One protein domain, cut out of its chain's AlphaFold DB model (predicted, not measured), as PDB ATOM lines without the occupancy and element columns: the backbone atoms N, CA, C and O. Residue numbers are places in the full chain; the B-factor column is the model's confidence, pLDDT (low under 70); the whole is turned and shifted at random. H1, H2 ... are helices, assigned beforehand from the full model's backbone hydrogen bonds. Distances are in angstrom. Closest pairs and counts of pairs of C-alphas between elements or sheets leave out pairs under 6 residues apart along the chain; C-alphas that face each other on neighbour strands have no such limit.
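AT A GLANCE: This is residues 59 to 98 of the 121 residues of an uncharacterized protein of Betaproteobacteria bacterium CG2_30_68_42 (UniProt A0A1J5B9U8). This is an uneven helical hairpin: one long helix, H2, makes most of the length, and the short helix H1 runs beside its first part in the opposite direction. Beyond that paired part, residues 88 to 98, the last turns of H2 and the tail after it, stick out as a free arm. The printed part has 40 residues with two named helices, H1 then H2, and no named strand; its class is all helix. The whole is loose, with a radius of gyration of the C-alphas of 12.9 A, and its C-alphas span 43 by 16 by 6 A.

HOW THE PARTS SIT: Start with H2, residues 74 to 94, and then look at H1, residues 60 to 68. The two helices touch, with 4 pairs of C-alphas within 8 A, and H2 does so with residues 76 to 80 alone. Their closest C-alphas are those of Met 62 and Ile 80, 6.8 A apart. They run opposite ways at a shallow tilt of 14 degrees and form a helical hairpin. Every O i to N i+4 pair is within hydrogen-bond range in H2, and 4 of 5 are in H1.

IN THESE COORDINATES: Find C-alpha 74 at (128.156, 69.563, -3.521); from there H2 runs 30.3 A to C-alpha 94 at (104.524, 88.085, 0.828). Then find C-alpha 60 at (119.830, 77.191, 9.015), where H1 begins; its last C-alpha, that of Gly 68, is 12.0 A away.

THE WHOLE: The two C-alphas farthest apart are those of Gly 70 and Arg 98, at 43.0 A. The printed part has no cut, and the link from H1 to H2, five residues, is tight. In the B-factor column the mean pLDDT of the printed part is 77.2; look for values under 70 at residues 59, 62 to 63, 67, 69 to 70 and 98.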
ATOM      1  N   VAL A  59     116.845  76.348   6.123       68.31
ATOM      2  CA  VAL A  59     118.183  76.668   5.580       68.31
ATOM      3  C   VAL A  59     119.247  76.578   6.676       68.31
ATOM      4  O   VAL A  59     120.187  75.805   6.532       68.31
ATOM      5  N   GLU A  60     119.011  77.252   7.800       70.44
ATOM      6  CA  GLU A  60     119.830  77.191   9.015       70.44
ATOM      7  C   GLU A  60     119.974  75.740   9.500       70.44
ATOM      8  O   GLU A  60     121.074  75.200   9.531       70.44
ATOM      9  N   ARG A  61     118.851  75.021   9.653       71.88
ATOM     10  CA  ARG A  61     118.833  73.589  10.023       71.88
ATOM     11  C   ARG A  61     119.446  72.620   9.001       71.88
ATOM     12  O   ARG A  61     119.528  71.418   9.275       71.88
ATOM     13  N   MET A  62     119.829  73.089   7.814       69.38
ATOM     14  CA  MET A  62     120.623  72.332   6.838       69.38
ATOM     15  C   MET A  62     122.098  72.740   6.870       69.38
ATOM     16  O   MET A  62     122.940  71.877   6.647       69.38
ATOM     17  N   GLN A  63     122.414  74.002   7.183       68.88
ATOM     18  CA  GLN A  63     123.778  74.437   7.488       68.88
ATOM     19  C   GLN A  63     124.284  73.755   8.761       68.88
ATOM     20  O   GLN A  63     125.319  73.111   8.693       68.88
ATOM     21  N   GLU A  64     123.517  73.775   9.857       73.38
ATOM     22  CA  GLU A  64     123.834  73.069  11.112       73.38
ATOM     23  C   GLU A  64     124.199  71.595  10.870       73.38
ATOM     24  O   GLU A  64     125.193  71.100  11.391       73.38
ATOM     25  N   ARG A  65     123.422  70.894  10.030       71.88
ATOM     26  CA  ARG A  65     123.682  69.492   9.661       71.88
ATOM     27  C   ARG A  65     124.957  69.345   8.829       71.88
ATOM     28  O   ARG A  65     125.849  68.604   9.215       71.88
ATOM     29  N   ALA A  66     125.069  70.096   7.734       70.50
ATOM     30  CA  ALA A  66     126.214  70.017   6.825       70.50
ATOM     31  C   ALA A  66     127.523  70.602   7.412       70.50
ATOM     32  O   ALA A  66     128.592  70.418   6.835       70.50
ATOM     33  N   GLN A  67     127.445  71.318   8.539       69.19
ATOM     34  CA  GLN A  67     128.578  71.727   9.375       69.19
ATOM     35  C   GLN A  67     128.883  70.695  10.471       69.19
ATOM     36  O   GLN A  67     130.052  70.475  10.770       69.19
ATOM     37  N   GLY A  68     127.864  70.032  11.035       70.38
ATOM     38  CA  GLY A  68     128.028  68.937  11.998       70.38
ATOM     39  C   GLY A  68     128.773  67.732  11.416       70.38
ATOM     40  O   GLY A  68     129.650  67.183  12.076       70.38
ATOM     41  N   ASP A  69     128.516  67.406  10.146       64.25
ATOM     42  CA  ASP A  69     129.268  66.397   9.379       64.25
ATOM     43  C   ASP A  69     130.635  66.924   8.862       64.25
ATOM     44  O   ASP A  69     131.326  66.262   8.087       64.25
ATOM     45  N   GLY A  70     131.036  68.141   9.251       62.62
ATOM     46  CA  GLY A  70     132.331  68.769   8.956       62.62
ATOM     47  C   GLY A  70     132.540  69.268   7.518       62.62
ATOM     48  O   GLY A  70     133.384  70.139   7.301       62.62
ATOM     49  N   VAL A  71     131.793  68.762   6.529       70.31
ATOM     50  CA  VAL A  71     131.980  69.090   5.103       70.31
ATOM     51  C   VAL A  71     130.648  69.279   4.373       70.31
ATOM     52  O   VAL A  71     129.929  68.323   4.102       70.31
ATOM     53  N   VAL A  72     130.376  70.507   3.909       71.50
ATOM     54  CA  VAL A  72     129.213  70.802   3.050       71.50
ATOM     55  C   VAL A  72     129.424  70.236   1.640       71.50
ATOM     56  O   VAL A  72     130.058  70.876   0.786       71.50
ATOM     57  N   THR A  73     128.863  69.055   1.361       80.75
ATOM     58  CA  THR A  73     129.031  68.385   0.061       80.75
ATOM     59  C   THR A  73     128.397  69.182  -1.093       80.75
ATOM     60  O   THR A  73     127.474  69.982  -0.887       80.75
ATOM     61  N   PRO A  74     128.806  68.949  -2.359       79.44
ATOM     62  CA  PRO A  74     128.156  69.563  -3.521       79.44
ATOM     63  C   PRO A  74     126.646  69.277  -3.611       79.44
ATOM     64  O   PRO A  74     125.880  70.118  -4.084       79.44
ATOM     65  N   ARG A  75     126.190  68.118  -3.112       80.62
ATOM     66  CA  ARG A  75     124.769  67.737  -3.111       80.62
ATOM     67  C   ARG A  75     123.964  68.508  -2.065       80.62
ATOM     68  O   ARG A  75     122.816  68.868  -2.323       80.62
ATOM     69  N   GLU A  76     124.547  68.785  -0.902       77.81
ATOM     70  CA  GLU A  76     123.920  69.622   0.129       77.81
ATOM     71  C   GLU A  76     123.927  71.090  -0.254       77.81
ATOM     72  O   GLU A  76     122.896  71.739  -0.124       77.81
ATOM     73  N   ARG A  77     125.019  71.582  -0.845       79.12
ATOM     74  CA  ARG A  77     125.080  72.911  -1.466       79.12
ATOM     75  C   ARG A  77     123.920  73.145  -2.429       79.12
ATOM     76  O   ARG A  77     123.211  74.135  -2.286       79.12
ATOM     77  N   ALA A  78     123.679  72.211  -3.351       84.06
ATOM     78  CA  ALA A  78     122.565  72.302  -4.296       84.06
ATOM     79  C   ALA A  78     121.188  72.307  -3.597       84.06
ATOM     80  O   ALA A  78     120.306  73.078  -3.974       84.06
ATOM     81  N   ARG A  79     121.004  71.499  -2.539       84.12
ATOM     82  CA  ARG A  79     119.773  71.482  -1.718       84.12
ATOM     83  C   ARG A  79     119.564  72.793  -0.946       84.12
ATOM     84  O   ARG A  79     118.448  73.308  -0.924       84.12
ATOM     85  N   ILE A  80     120.623  73.330  -0.338       82.06
ATOM     86  CA  ILE A  80     120.627  74.596   0.407       82.06
ATOM     87  C   ILE A  80     120.300  75.752  -0.539       82.06
ATOM     88  O   ILE A  80     119.360  76.498  -0.271       82.06
ATOM     89  N   GLN A  81     120.994  75.849  -1.676       83.31
ATOM     90  CA  GLN A  81     120.767  76.883  -2.687       83.31
ATOM     91  C   GLN A  81     119.334  76.833  -3.238       83.31
ATOM     92  O   GLN A  81     118.641  77.846  -3.217       83.31
ATOM     93  N   HIS A  82     118.833  75.650  -3.613       86.69
ATOM     94  CA  HIS A  82     117.449  75.498  -4.070       86.69
ATOM     95  C   HIS A  82     116.423  75.946  -3.010       86.69
ATOM     96  O   HIS A  82     115.409  76.561  -3.344       86.69
ATOM     97  N   GLN A  83     116.674  75.689  -1.720       84.94
ATOM     98  CA  GLN A  83     115.817  76.217  -0.656       84.94
ATOM     99  C   GLN A  83     115.957  77.737  -0.489       84.94
ATOM    100  O   GLN A  83     114.933  78.394  -0.320       84.94
ATOM    101  N   GLN A  84     117.155  78.320  -0.604       83.00
ATOM    102  CA  GLN A  84     117.323  79.782  -0.630       83.00
ATOM    103  C   GLN A  84     116.541  80.422  -1.795       83.00
ATOM    104  O   GLN A  84     115.890  81.447  -1.598       83.00
ATOM    105  N   ASP A  85     116.495  79.791  -2.972       87.50
ATOM    106  CA  ASP A  85     115.690  80.260  -4.110       87.50
ATOM    107  C   ASP A  85     114.176  80.171  -3.832       87.50
ATOM    108  O   ASP A  85     113.421  81.106  -4.128       87.50
ATOM    109  N   VAL A  86     113.710  79.079  -3.213       87.12
ATOM    110  CA  VAL A  86     112.307  78.923  -2.781       87.12
ATOM    111  C   VAL A  86     111.920  79.974  -1.734       87.12
ATOM    112  O   VAL A  86     110.836  80.556  -1.829       87.12
ATOM    113  N   GLN A  87     112.796  80.274  -0.770       83.50
ATOM    114  CA  GLN A  87     112.553  81.323   0.226       83.50
ATOM    115  C   GLN A  87     112.609  82.723  -0.396       83.50
ATOM    116  O   GLN A  87     111.726  83.536  -0.140       83.50
ATOM    117  N   SER A  88     113.541  82.984  -1.316       83.88
ATOM    118  CA  SER A  88     113.594  84.230  -2.089       83.88
ATOM    119  C   SER A  88     112.276  84.506  -2.831       83.88
ATOM    120  O   SER A  88     111.781  85.641  -2.810       83.88
ATOM    121  N   ARG A  89     111.652  83.466  -3.408       87.12
ATOM    122  CA  ARG A  89     110.315  83.539  -4.032       87.12
ATOM    123  C   ARG A  89     109.188  83.756  -3.014       87.12
ATOM    124  O   ARG A  89     108.239  84.465  -3.332       87.12
ATOM    125  N   ARG A  90     109.273  83.194  -1.802       84.25
ATOM    126  CA  ARG A  90     108.294  83.422  -0.716       84.25
ATOM    127  C   ARG A  90     108.362  84.839  -0.152       84.25
ATOM    128  O   ARG A  90     107.322  85.476  -0.051       84.25
ATOM    129  N   ILE A  91     109.563  85.355   0.121       81.00
ATOM    130  CA  ILE A  91     109.779  86.751   0.538       81.00
ATOM    131  C   ILE A  91     109.257  87.701  -0.546       81.00
ATOM    132  O   ILE A  91     108.602  88.685  -0.229       81.00
ATOM    133  N   TYR A  92     109.503  87.407  -1.832       84.62
ATOM    134  CA  TYR A  92     108.924  88.198  -2.922       84.62
ATOM    135  C   TYR A  92     107.392  88.151  -2.900       84.62
ATOM    136  O   TYR A  92     106.771  89.205  -2.963       84.62
ATOM    137  N   LYS A  93     106.792  86.958  -2.767       83.38
ATOM    138  CA  LYS A  93     105.334  86.801  -2.717       83.38
ATOM    139  C   LYS A  93     104.699  87.552  -1.549       83.38
ATOM    140  O   LYS A  93     103.831  88.357  -1.831       83.38
ATOM    141  N   GLN A  94     105.153  87.383  -0.306       81.00
ATOM    142  CA  GLN A  94     104.524  88.085   0.828       81.00
ATOM    143  C   GLN A  94     104.720  89.608   0.759       81.00
ATOM    144  O   GLN A  94     103.795  90.345   1.058       81.00
ATOM    145  N   LYS A  95     105.849  90.098   0.218       77.88
ATOM    146  CA  LYS A  95     106.038  91.537  -0.052       77.88
ATOM    147  C   LYS A  95     105.149  92.129  -1.162       77.88
ATOM    148  O   LYS A  95     105.170  93.343  -1.348       77.88
ATOM    149  N   HIS A  96     104.455  91.298  -1.945       78.38
ATOM    150  CA  HIS A  96     103.636  91.722  -3.092       78.38
ATOM    151  C   HIS A  96     102.215  91.147  -3.090       78.38
ATOM    152  O   HIS A  96     101.402  91.562  -3.923       78.38
ATOM    153  N   ASP A  97     101.876  90.222  -2.186       70.62
ATOM    154  CA  ASP A  97     100.479  90.000  -1.864       70.62
ATOM    155  C   ASP A  97      99.970  91.250  -1.144       70.62
ATOM    156  O   ASP A  97     100.606  91.820  -0.260       70.62
ATOM    157  N   ARG A  98      98.880  91.796  -1.683       59.69
ATOM    158  CA  ARG A  98      98.268  93.011  -1.154       59.69
ATOM    159  C   ARG A  98      97.577  92.564   0.117       59.69
ATOM    160  O   ARG A  98      96.506  91.962   0.005       59.69
TER     161      ARG A  98